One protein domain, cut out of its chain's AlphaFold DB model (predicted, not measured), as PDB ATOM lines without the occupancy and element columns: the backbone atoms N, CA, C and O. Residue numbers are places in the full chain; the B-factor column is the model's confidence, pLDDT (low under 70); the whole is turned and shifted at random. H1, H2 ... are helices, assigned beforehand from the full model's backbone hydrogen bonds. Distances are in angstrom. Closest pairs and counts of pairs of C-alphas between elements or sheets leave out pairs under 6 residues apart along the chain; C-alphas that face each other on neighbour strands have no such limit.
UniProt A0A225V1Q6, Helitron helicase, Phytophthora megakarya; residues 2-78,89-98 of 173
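AT A GLANCE: This is residues 2 to 78 and 89 to 98 of the 173 residues of the protein "Helitron helicase" of Phytophthora megakarya (UniProt A0A225V1Q6). Two long helices, H2 and H3, joined end to end, make a wide L; short H1 lies beside part of H2, and residues 60 to 78 stick out as a free arm. The 87 printed residues, with three named helices in the order H1, H2, H3 and no named strand, are all helix in class. The whole is extended, with a radius of gyration of the C-alphas of 22.9 A, and spans 73 by 32 by 21 A.

HOW THE PARTS SIT: H1, residues 3 to 11, and H2, residues 26 to 49, form a helical hairpin, opposite ways at a shallow tilt of 14 degrees. They only just touch, with 3 pairs of C-alphas within 8 A, H2 with residues 35 to 39 alone; the closest C-alphas, of Ile 4 and Ala 39, are 6.6 A apart. H3, residues 51 to 73, is about perpendicular to H2, at 74 degrees, and close but not clearly touching: their closest C-alphas, of Ile 47 and Phe 54, are 7.9 A apart. H1 and H3 are apart. In H1, H2 and H3 every O i to N i+4 pair is within hydrogen-bond range.

IN THESE COORDINATES: H1 begins at C-alpha 3 (-38.359, 13.259, -52.422). H2 measures 34.9 A and H3 33.2 A, ending at C-alpha 73 (-54.856, 11.680, -7.025).

THE WHOLE: The H1 to H2 link is long, 14 residues. Residues 79 to 88 are not printed; C-alphas 78 and 89 are 27.1 A apart. pLDDT is under 70 at residues 15 to 18, 56, 58 to 78 and 89 to 98.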
ATOM      1  N   SER A   2     -42.651  15.607 -52.944       84.94
ATOM      2  CA  SER A   2     -41.600  15.306 -51.964       84.94
ATOM      3  C   SER A   2     -40.599  14.291 -52.538       84.94
ATOM      4  O   SER A   2     -40.928  13.541 -53.458       84.94
ATOM      5  N   LEU A   3     -39.372  14.243 -52.003       86.88
ATOM      6  CA  LEU A   3     -38.359  13.259 -52.422       86.88
ATOM      7  C   LEU A   3     -38.911  11.823 -52.341       86.88
ATOM      8  O   LEU A   3     -38.695  11.019 -53.242       86.88
ATOM      9  N   ILE A   4     -39.672  11.530 -51.286       86.94
ATOM     10  CA  ILE A   4     -40.279  10.217 -51.052       86.94
ATOM     11  C   ILE A   4     -41.342   9.907 -52.108       86.94
ATOM     12  O   ILE A   4     -41.352   8.803 -52.640       86.94
ATOM     13  N   GLU A   5     -42.206  10.867 -52.454       88.25
ATOM     14  CA  GLU A   5     -43.210  10.686 -53.514       88.25
ATOM     15  C   GLU A   5     -42.558  10.391 -54.865       88.25
ATOM     16  O   GLU A   5     -43.020   9.521 -55.602       88.25
ATOM     17  N   PHE A   6     -41.470  11.091 -55.187       88.81
ATOM     18  CA  PHE A   6     -40.740  10.878 -56.431       88.81
ATOM     19  C   PHE A   6     -40.056   9.505 -56.475       88.81
ATOM     20  O   PHE A   6     -40.155   8.787 -57.470       88.81
ATOM     21  N   VAL A   7     -39.412   9.094 -55.382       88.19
ATOM     22  CA  VAL A   7     -38.782   7.770 -55.283       88.19
ATOM     23  C   VAL A   7     -39.832   6.658 -55.316       88.19
ATOM     24  O   VAL A   7     -39.647   5.668 -56.020       88.19
ATOM     25  N   ALA A   8     -40.966   6.831 -54.632       87.19
ATOM     26  CA  ALA A   8     -42.084   5.890 -54.683       87.19
ATOM     27  C   ALA A   8     -42.654   5.764 -56.104       87.19
ATOM     28  O   ALA A   8     -42.941   4.659 -56.556       87.19
ATOM     29  N   TYR A   9     -42.752   6.878 -56.835       86.25
ATOM     30  CA  TYR A   9     -43.161   6.886 -58.238       86.25
ATOM     31  C   TYR A   9     -42.206   6.078 -59.134       86.25
ATOM     32  O   TYR A   9     -42.677   5.376 -60.030       86.25
ATOM     33  N   LEU A  10     -40.891   6.151 -58.891       84.81
ATOM     34  CA  LEU A  10     -39.871   5.404 -59.642       84.81
ATOM     35  C   LEU A  10     -39.824   3.911 -59.290       84.81
ATOM     36  O   LEU A  10     -39.537   3.087 -60.158       84.81
ATOM     37  N   LEU A  11     -40.085   3.566 -58.027       84.62
ATOM     38  CA  LEU A  11     -40.117   2.181 -57.550       84.62
ATOM     39  C   LEU A  11     -41.434   1.463 -57.875       84.62
ATOM     40  O   LEU A  11     -41.513   0.243 -57.739       84.62
ATOM     41  N   TYR A  12     -42.466   2.190 -58.304       84.12
ATOM     42  CA  TYR A  12     -43.746   1.598 -58.668       84.12
ATOM     43  C   TYR A  12     -43.652   0.831 -59.994       84.12
ATOM     44  O   TYR A  12     -43.389   1.411 -61.050       84.12
ATOM     45  N   ASP A  13     -43.915  -0.475 -59.940       77.88
ATOM     46  CA  ASP A  13     -43.911  -1.345 -61.113       77.88
ATOM     47  C   ASP A  13     -45.165  -1.127 -61.977       77.88
ATOM     48  O   ASP A  13     -46.295  -1.255 -61.500       77.88
ATOM     49  N   ARG A  14     -44.974  -0.794 -63.258       80.12
ATOM     50  CA  ARG A  14     -46.065  -0.520 -64.207       80.12
ATOM     51  C   ARG A  14     -46.166  -1.629 -65.230       80.12
ATOM     52  O   ARG A  14     -45.195  -1.967 -65.901       80.12
ATOM     53  N   THR A  15     -47.379  -2.132 -65.418       64.62
ATOM     54  CA  THR A  15     -47.696  -3.081 -66.484       64.62
ATOM     55  C   THR A  15     -47.492  -2.406 -67.843       64.62
ATOM     56  O   THR A  15     -48.313  -1.589 -68.252       64.62
ATOM     57  N   GLY A  16     -46.385  -2.721 -68.518       66.19
ATOM     58  CA  GLY A  16     -46.058  -2.220 -69.860       66.19
ATOM     59  C   GLY A  16     -44.755  -1.427 -69.955       66.19
ATOM     60  O   GLY A  16     -44.247  -1.268 -71.059       66.19
ATOM     61  N   ASP A  17     -44.178  -0.995 -68.830       66.19
ATOM     62  CA  ASP A  17     -42.928  -0.233 -68.829       66.19
ATOM     63  C   ASP A  17     -41.785  -1.089 -68.267       66.19
ATOM     64  O   ASP A  17     -41.855  -1.620 -67.156       66.19
ATOM     65  N   HIS A  18     -40.720  -1.279 -69.047       66.69
ATOM     66  CA  HIS A  18     -39.548  -2.032 -68.601       66.69
ATOM     67  C   HIS A  18     -38.656  -1.121 -67.762       66.69
ATOM     68  O   HIS A  18     -37.644  -0.599 -68.234       66.69
ATOM     69  N   SER A  19     -39.039  -0.926 -66.495       73.81
ATOM     70  CA  SER A  19     -38.245  -0.144 -65.548       73.81
ATOM     71  C   SER A  19     -36.879  -0.800 -65.352       73.81
ATOM     72  O   SER A  19     -36.723  -1.757 -64.591       73.81
ATOM     73  N   ARG A  20     -35.864  -0.273 -66.050       78.06
ATOM     74  CA  ARG A  20     -34.461  -0.707 -65.931       78.06
ATOM     75  C   ARG A  20     -33.989  -0.659 -64.482       78.06
ATOM     76  O   ARG A  20     -33.193  -1.500 -64.079       78.06
ATOM     77  N   LEU A  21     -34.529   0.290 -63.711       82.75
ATOM     78  CA  LEU A  21     -34.276   0.408 -62.287       82.75
ATOM     79  C   LEU A  21     -34.689  -0.871 -61.564       82.75
ATOM     80  O   LEU A  21     -33.837  -1.440 -60.917       82.75
ATOM     81  N   LEU A  22     -35.916  -1.380 -61.719       80.50
ATOM     82  CA  LEU A  22     -36.395  -2.581 -61.009       80.50
ATOM     83  C   LEU A  22     -35.742  -3.896 -61.480       80.50
ATOM     84  O   LEU A  22     -35.801  -4.911 -60.785       80.50
ATOM     85  N   HIS A  23     -35.088  -3.891 -62.644       79.88
ATOM     86  CA  HIS A  23     -34.341  -5.039 -63.159       79.88
ATOM     87  C   HIS A  23     -32.905  -5.151 -62.624       79.88
ATOM     88  O   HIS A  23     -32.274  -6.185 -62.821       79.88
ATOM     89  N   GLY A  24     -32.389  -4.138 -61.924       81.56
ATOM     90  CA  GLY A  24     -30.994  -4.094 -61.472       81.56
ATOM     91  C   GLY A  24     -30.615  -5.029 -60.311       81.56
ATOM     92  O   GLY A  24     -29.498  -4.914 -59.809       81.56
ATOM     93  N   GLY A  25     -31.514  -5.903 -59.834       84.31
ATOM     94  CA  GLY A  25     -31.310  -6.772 -58.661       84.31
ATOM     95  C   GLY A  25     -30.670  -6.048 -57.466       84.31
ATOM     96  O   GLY A  25     -31.208  -5.084 -56.933       84.31
ATOM     97  N   ARG A  26     -29.460  -6.450 -57.074       85.25
ATOM     98  CA  ARG A  26     -28.708  -5.815 -55.975       85.25
ATOM     99  C   ARG A  26     -28.486  -4.302 -56.140       85.25
ATOM    100  O   ARG A  26     -28.448  -3.581 -55.144       85.25
ATOM    101  N   LEU A  27     -28.364  -3.801 -57.370       87.81
ATOM    102  CA  LEU A  27     -28.202  -2.365 -57.627       87.81
ATOM    103  C   LEU A  27     -29.458  -1.575 -57.230       87.81
ATOM    104  O   LEU A  27     -29.355  -0.451 -56.740       87.81
ATOM    105  N   THR A  28     -30.643  -2.174 -57.385       86.69
ATOM    106  CA  THR A  28     -31.915  -1.547 -56.985       86.69
ATOM    107  C   THR A  28     -31.981  -1.404 -55.474       86.69
ATOM    108  O   THR A  28     -32.389  -0.364 -54.968       86.69
ATOM    109  N   GLN A  29     -31.493  -2.407 -54.745       87.44
ATOM    110  CA  GLN A  29     -31.458  -2.399 -53.286       87.44
ATOM    111  C   GLN A  29     -30.529  -1.305 -52.772       87.44
ATOM    112  O   GLN A  29     -30.900  -0.556 -51.871       87.44
ATOM    113  N   GLN A  30     -29.352  -1.162 -53.386       90.44
ATOM    114  CA  GLN A  30     -28.435  -0.074 -53.062       90.44
ATOM    115  C   GLN A  30     -29.075   1.294 -53.330       90.44
ATOM    116  O   GLN A  30     -28.974   2.187 -52.491       90.44
ATOM    117  N   TYR A  31     -29.779   1.442 -54.455       90.12
ATOM    118  CA  TYR A  31     -30.532   2.656 -54.756       90.12
ATOM    119  C   TYR A  31     -31.602   2.941 -53.690       90.12
ATOM    120  O   TYR A  31     -31.660   4.055 -53.180       90.12
ATOM    121  N   CYS A  32     -32.405   1.949 -53.294       88.81
ATOM    122  CA  CYS A  32     -33.421   2.105 -52.250       88.81
ATOM    123  C   CYS A  32     -32.819   2.575 -50.918       88.81
ATOM    124  O   CYS A  32     -33.356   3.488 -50.291       88.81
ATOM    125  N   VAL A  33     -31.693   1.987 -50.501       90.81
ATOM    126  CA  VAL A  33     -30.992   2.366 -49.264       90.81
ATOM    127  C   VAL A  33     -30.454   3.799 -49.342       90.81
ATOM    128  O   VAL A  33     -30.593   4.560 -48.381       90.81
ATOM    129  N   ASP A  34     -29.885   4.199 -50.480       93.19
ATOM    130  CA  ASP A  34     -29.393   5.565 -50.697       93.19
ATOM    131  C   ASP A  34     -30.533   6.597 -50.676       93.19
ATOM    132  O   ASP A  34     -30.457   7.607 -49.973       93.19
ATOM    133  N   GLN A  35     -31.639   6.324 -51.378       92.31
ATOM    134  CA  GLN A  35     -32.807   7.208 -51.371       92.31
ATOM    135  C   GLN A  35     -33.438   7.326 -49.982       92.31
ATOM    136  O   GLN A  35     -33.806   8.426 -49.566       92.31
ATOM    137  N   TRP A  36     -33.524   6.219 -49.237       88.75
ATOM    138  CA  TRP A  36     -34.001   6.245 -47.857       88.75
ATOM    139  C   TRP A  36     -33.090   7.082 -46.957       88.75
ATOM    140  O   TRP A  36     -33.576   7.910 -46.193       88.75
ATOM    141  N   SER A  37     -31.769   6.941 -47.097       91.50
ATOM    142  CA  SER A  37     -30.793   7.727 -46.329       91.50
ATOM    143  C   SER A  37     -30.932   9.229 -46.596       91.50
ATOM    144  O   SER A  37     -30.891  10.032 -45.665       91.50
ATOM    145  N   LYS A  38     -31.177   9.623 -47.853       92.25
ATOM    146  CA  LYS A  38     -31.457  11.020 -48.231       92.25
ATOM    147  C   LYS A  38     -32.758  11.533 -47.617       92.25
ATOM    148  O   LYS A  38     -32.782  12.638 -47.074       92.25
ATOM    149  N   ALA A  39     -33.822  10.736 -47.681       89.88
ATOM    150  CA  ALA A  39     -35.107  11.083 -47.086       89.88
ATOM    151  C   ALA A  39     -35.002  11.233 -45.560       89.88
ATOM    152  O   ALA A  39     -35.512  12.203 -44.998       89.88
ATOM    153  N   GLU A  40     -34.285  10.329 -44.894       86.75
ATOM    154  CA  GLU A  40     -34.090  10.383 -43.447       86.75
ATOM    155  C   GLU A  40     -33.210  11.568 -43.039       86.75
ATOM    156  O   GLU A  40     -33.550  12.293 -42.107       86.75
ATOM    157  N   GLN A  41     -32.146  11.864 -43.793       89.69
ATOM    158  CA  GLN A  41     -31.345  13.071 -43.580       89.69
ATOM    159  C   GLN A  41     -32.194  14.341 -43.710       89.69
ATOM    160  O   GLN A  41     -32.035  15.273 -42.921       89.69
ATOM    161  N   GLN A  42     -33.098  14.399 -44.694       88.75
ATOM    162  CA  GLN A  42     -34.016  15.526 -44.853       88.75
ATOM    163  C   GLN A  42     -34.955  15.658 -43.642       88.75
ATOM    164  O   GLN A  42     -35.155  16.769 -43.152       88.75
ATOM    165  N   ARG A  43     -35.485  14.543 -43.118       85.69
ATOM    166  CA  ARG A  43     -36.299  14.534 -41.888       85.69
ATOM    167  C   ARG A  43     -35.503  15.005 -40.672       85.69
ATOM    168  O   ARG A  43     -36.003  15.821 -39.905       85.69
ATOM    169  N   LEU A  44     -34.258  14.555 -40.517       85.88
ATOM    170  CA  LEU A  44     -33.383  14.984 -39.423       85.88
ATOM    171  C   LEU A  44     -33.066  16.479 -39.494       85.88
ATOM    172  O   LEU A  44     -33.160  17.162 -38.479       85.88
ATOM    173  N   ARG A  45     -32.774  17.009 -40.688       87.81
ATOM    174  CA  ARG A  45     -32.585  18.456 -40.896       87.81
ATOM    175  C   ARG A  45     -33.840  19.249 -40.547       87.81
ATOM    176  O   ARG A  45     -33.748  20.324 -39.968       87.81
ATOM    177  N   TYR A  46     -35.019  18.721 -40.872       85.38
ATOM    178  CA  TYR A  46     -36.276  19.346 -40.471       85.38
ATOM    179  C   TYR A  46     -36.427  19.381 -38.942       85.38
ATOM    180  O   TYR A  46     -36.799  20.417 -38.399       85.38
ATOM    181  N   ILE A  47     -36.087  18.296 -38.239       82.81
ATOM    182  CA  ILE A  47     -36.117  18.254 -36.768       82.81
ATOM    183  C   ILE A  47     -35.106  19.233 -36.157       82.81
ATOM    184  O   ILE A  47     -35.415  19.911 -35.180       82.81
ATOM    185  N   GLU A  48     -33.914  19.336 -36.742       82.62
ATOM    186  CA  GLU A  48     -32.890  20.294 -36.322       82.62
ATOM    187  C   GLU A  48     -33.378  21.743 -36.452       82.62
ATOM    188  O   GLU A  48     -33.234  22.524 -35.511       82.62
ATOM    189  N   ASN A  49     -34.035  22.076 -37.564       85.19
ATOM    190  CA  ASN A  49     -34.540  23.426 -37.815       85.19
ATOM    191  C   ASN A  49     -35.773  23.789 -36.967       85.19
ATOM    192  O   ASN A  49     -35.955  24.958 -36.640       85.19
ATOM    193  N   ASN A  50     -36.604  22.812 -36.583       82.00
ATOM    194  CA  ASN A  50     -37.852  23.031 -35.831       82.00
ATOM    195  C   ASN A  50     -37.743  22.611 -34.355       82.00
ATOM    196  O   ASN A  50     -38.728  22.271 -33.704       82.00
ATOM    197  N   GLN A  51     -36.531  22.639 -33.796       79.25
ATOM    198  CA  GLN A  51     -36.249  22.100 -32.465       79.25
ATOM    199  C   GLN A  51     -37.020  22.791 -31.323       79.25
ATOM    200  O   GLN A  51     -37.245  22.194 -30.271       79.25
ATOM    201  N   LEU A  52     -37.435  24.047 -31.511       75.50
ATOM    202  CA  LEU A  52     -38.256  24.763 -30.530       75.50
ATOM    203  C   LEU A  52     -39.636  24.119 -30.358       75.50
ATOM    204  O   LEU A  52     -40.099  23.980 -29.231       75.50
ATOM    205  N   GLU A  53     -40.256  23.668 -31.446       76.06
ATOM    206  CA  GLU A  53     -41.581  23.046 -31.422       76.06
ATOM    207  C   GLU A  53     -41.549  21.706 -30.676       76.06
ATOM    208  O   GLU A  53     -42.336  21.480 -29.761       76.06
ATOM    209  N   PHE A  54     -40.548  20.864 -30.952       72.19
ATOM    210  CA  PHE A  54     -40.385  19.573 -30.269       72.19
ATOM    211  C   PHE A  54     -40.011  19.704 -28.786       72.19
ATOM    212  O   PHE A  54     -40.365  18.851 -27.962       72.19
ATOM    213  N   ARG A  55     -39.302  20.780 -28.420       70.62
ATOM    214  CA  ARG A  55     -39.051  21.129 -27.014       70.62
ATOM    215  C   ARG A  55     -40.343  21.521 -26.304       70.62
ATOM    216  O   ARG A  55     -40.589  21.016 -25.212       70.62
ATOM    217  N   LEU A  56     -41.175  22.356 -26.928       67.44
ATOM    218  CA  LEU A  56     -42.476  22.743 -26.379       67.44
ATOM    219  C   LEU A  56     -43.413  21.539 -26.236       67.44
ATOM    220  O   LEU A  56     -43.962  21.348 -25.156       67.44
ATOM    221  N   GLU A  57     -43.520  20.685 -27.256       70.12
ATOM    222  CA  GLU A  57     -44.308  19.442 -27.214       70.12
ATOM    223  C   GLU A  57     -43.856  18.528 -26.062       70.12
ATOM    224  O   GLU A  57     -44.671  17.978 -25.324       70.12
ATOM    225  N   THR A  58     -42.540  18.400 -25.855       69.44
ATOM    226  CA  THR A  58     -41.984  17.608 -24.747       69.44
ATOM    227  C   THR A  58     -42.390  18.174 -23.390       69.44
ATOM    228  O   THR A  58     -42.774  17.412 -22.500       69.44
ATOM    229  N   ILE A  59     -42.265  19.491 -23.211       68.88
ATOM    230  CA  ILE A  59     -42.602  20.149 -21.947       68.88
ATOM    231  C   ILE A  59     -44.104  20.016 -21.691       68.88
ATOM    232  O   ILE A  59     -44.477  19.547 -20.620       68.88
ATOM    233  N   GLN A  60     -44.946  20.316 -22.684       67.81
ATOM    234  CA  GLN A  60     -46.403  20.174 -22.596       67.81
ATOM    235  C   GLN A  60     -46.828  18.739 -22.262       67.81
ATOM    236  O   GLN A  60     -47.584  18.521 -21.319       67.81
ATOM    237  N   GLY A  61     -46.269  17.735 -22.946       69.56
ATOM    238  CA  GLY A  61     -46.573  16.331 -22.658       69.56
ATOM    239  C   GLY A  61     -46.200  15.911 -21.230       69.56
ATOM    240  O   GLY A  61     -46.932  15.149 -20.598       69.56
ATOM    241  N   ARG A  62     -45.094  16.435 -20.678       65.69
ATOM    242  CA  ARG A  62     -44.721  16.207 -19.268       65.69
ATOM    243  C   ARG A  62     -45.666  16.924 -18.312       65.69
ATOM    244  O   ARG A  62     -46.081  16.326 -17.322       65.69
ATOM    245  N   THR A  63     -46.014  18.182 -18.590       68.12
ATOM    246  CA  THR A  63     -46.953  18.928 -17.745       68.12
ATOM    247  C   THR A  63     -48.330  18.276 -17.732       68.12
ATOM    248  O   THR A  63     -48.928  18.166 -16.667       68.12
ATOM    249  N   ASP A  64     -48.806  17.767 -18.867       66.75
ATOM    250  CA  ASP A  64     -50.109  17.111 -18.972       66.75
ATOM    251  C   ASP A  64     -50.133  15.750 -18.270       66.75
ATOM    252  O   ASP A  64     -51.098  15.439 -17.572       66.75
ATOM    253  N   ALA A  65     -49.055  14.964 -18.368       65.62
ATOM    254  CA  ALA A  65     -48.922  13.709 -17.628       65.62
ATOM    255  C   ALA A  65     -48.938  13.937 -16.107       65.62
ATOM    256  O   ALA A  65     -49.672  13.256 -15.390       65.62
ATOM    257  N   ASN A  66     -48.198  14.944 -15.629       64.44
ATOM    258  CA  ASN A  66     -48.181  15.315 -14.213       64.44
ATOM    259  C   ASN A  66     -49.557  15.812 -13.750       64.44
ATOM    260  O   ASN A  66     -50.034  15.400 -12.696       64.44
ATOM    261  N   ARG A  67     -50.236  16.643 -14.554       64.19
ATOM    262  CA  ARG A  67     -51.602  17.106 -14.267       64.19
ATOM    263  C   ARG A  67     -52.608  15.959 -14.258       64.19
ATOM    264  O   ARG A  67     -53.538  15.993 -13.461       64.19
ATOM    265  N   HIS A  68     -52.453  14.952 -15.117       62.78
ATOM    266  CA  HIS A  68     -53.319  13.774 -15.115       62.78
ATOM    267  C   HIS A  68     -53.095  12.908 -13.869       62.78
ATOM    268  O   HIS A  68     -54.069  12.481 -13.254       62.78
ATOM    269  N   GLU A  69     -51.842  12.698 -13.450       60.22
ATOM    270  CA  GLU A  69     -51.518  12.005 -12.195       60.22
ATOM    271  C   GLU A  69     -52.049  12.772 -10.974       60.22
ATOM    272  O   GLU A  69     -52.637  12.178 -10.069       60.22
ATOM    273  N   GLU A  70     -51.908  14.099 -10.968       58.81
ATOM    274  CA  GLU A  70     -52.460  14.967  -9.931       58.81
ATOM    275  C   GLU A  70     -53.994  14.909  -9.917       58.81
ATOM    276  O   GLU A  70     -54.579  14.712  -8.864       58.81
ATOM    277  N   CYS A  71     -54.666  14.970 -11.070       54.03
ATOM    278  CA  CYS A  71     -56.126  14.868 -11.157       54.03
ATOM    279  C   CYS A  71     -56.641  13.473 -10.740       54.03
ATOM    280  O   CYS A  71     -57.655  13.367 -10.053       54.03
ATOM    281  N   ALA A  72     -55.907  12.402 -11.073       57.03
ATOM    282  CA  ALA A  72     -56.195  11.041 -10.615       57.03
ATOM    283  C   ALA A  72     -55.997  10.876  -9.093       57.03
ATOM    284  O   ALA A  72     -56.720  10.106  -8.462       57.03
ATOM    285  N   ARG A  73     -55.059  11.618  -8.487       52.34
ATOM    286  CA  ARG A  73     -54.856  11.680  -7.025       52.34
ATOM    287  C   ARG A  73     -55.860  12.599  -6.313       52.34
ATOM    288  O   ARG A  73     -56.304  12.283  -5.211       52.34
ATOM    289  N   LEU A  74     -56.254  13.708  -6.939       49.00
ATOM    290  CA  LEU A  74     -57.181  14.716  -6.405       49.00
ATOM    291  C   LEU A  74     -58.660  14.312  -6.509       49.00
ATOM    292  O   LEU A  74     -59.520  15.042  -6.021       49.00
ATOM    293  N   GLY A  75     -58.967  13.117  -7.024       49.53
ATOM    294  CA  GLY A  75     -60.248  12.457  -6.770       49.53
ATOM    295  C   GLY A  75     -60.517  12.183  -5.281       49.53
ATOM    296  O   GLY A  75     -61.626  11.777  -4.954       49.53
ATOM    297  N   ASN A  76     -59.539  12.409  -4.383       52.47
ATOM    298  CA  ASN A  76     -59.712  12.176  -2.947       52.47
ATOM    299  C   ASN A  76     -59.115  13.193  -1.956       52.47
ATOM    300  O   ASN A  76     -59.297  12.976  -0.763       52.47
ATOM    301  N   VAL A  77     -58.452  14.297  -2.335       45.50
ATOM    302  CA  VAL A  77     -57.989  15.281  -1.324       45.50
ATOM    303  C   VAL A  77     -58.012  16.717  -1.851       45.50
ATOM    304  O   VAL A  77     -57.679  16.986  -2.997       45.50
ATOM    305  N   ASN A  78     -58.430  17.627  -0.969       45.44
ATOM    306  CA  ASN A  78     -58.570  19.069  -1.140       45.44
ATOM    307  C   ASN A  78     -57.438  19.757  -1.921       45.44
ATOM    308  O   ASN A  78     -56.261  19.665  -1.577       45.44
ATOM    309  N   ASP A  89     -36.472  20.037 -15.794       44.94
ATOM    310  CA  ASP A  89     -35.447  19.154 -15.242       44.94
ATOM    311  C   ASP A  89     -34.076  19.599 -15.773       44.94
ATOM    312  O   ASP A  89     -33.867  19.658 -16.989       44.94
ATOM    313  N   ALA A  90     -33.160  19.966 -14.872       46.06
ATOM    314  CA  ALA A  90     -31.853  20.533 -15.207       46.06
ATOM    315  C   ALA A  90     -31.014  19.610 -16.119       46.06
ATOM    316  O   ALA A  90     -30.031  20.045 -16.710       46.06
ATOM    317  N   ASN A  91     -31.438  18.354 -16.302       49.84
ATOM    318  CA  ASN A  91     -30.896  17.408 -17.277       49.84
ATOM    319  C   ASN A  91     -31.270  17.680 -18.751       49.84
ATOM    320  O   ASN A  91     -30.628  17.122 -19.643       49.84
ATOM    321  N   ASP A  92     -32.280  18.509 -19.045       51.69
ATOM    322  CA  ASP A  92     -32.578  18.974 -20.416       51.69
ATOM    323  C   ASP A  92     -31.791  20.250 -20.778       51.69
ATOM    324  O   ASP A  92     -31.674  20.609 -21.957       51.69
ATOM    325  N   VAL A  93     -31.157  20.890 -19.788       45.47
ATOM    326  CA  VAL A  93     -30.198  21.987 -19.979       45.47
ATOM    327  C   VAL A  93     -28.868  21.394 -20.460       45.47
ATOM    328  O   VAL A  93     -27.911  21.219 -19.718       45.47
ATOM    329  N   GLY A  94     -28.831  21.014 -21.739       45.47
ATOM    330  CA  GLY A  94     -27.636  20.460 -22.387       45.47
ATOM    331  C   GLY A  94     -27.907  19.620 -23.637       45.47
ATOM    332  O   GLY A  94     -27.008  19.425 -24.459       45.47
ATOM    333  N   ARG A  95     -29.146  19.155 -23.858       56.75
ATOM    334  CA  ARG A  95     -29.501  18.417 -25.083       56.75
ATOM    335  C   ARG A  95     -29.783  19.377 -26.238       56.75
ATOM    336  O   ARG A  95     -30.868  19.945 -26.373       56.75
ATOM    337  N   ARG A  96     -28.781  19.549 -27.107       58.75
ATOM    338  CA  ARG A  96     -28.849  20.409 -28.307       58.75
ATOM    339  C   ARG A  96     -29.917  19.961 -29.316       58.75
ATOM    340  O   ARG A  96     -30.458  20.808 -30.016       58.75
ATOM    341  N   LEU A  97     -30.255  18.669 -29.350       62.94
ATOM    342  CA  LEU A  97     -31.239  18.094 -30.267       62.94
ATOM    343  C   LEU A  97     -32.156  17.107 -29.528       62.94
ATOM    344  O   LEU A  97     -31.676  16.149 -28.921       62.94
ATOM    345  N   ILE A  98     -33.469  17.321 -29.596       68.88
ATOM    346  CA  ILE A  98     -34.487  16.356 -29.181       68.88
ATOM    347  C   ILE A  98     -35.042  15.709 -30.449       68.88
ATOM    348  O   ILE A  98     -35.480  16.395 -31.370       68.88
TER     349      ILE A  98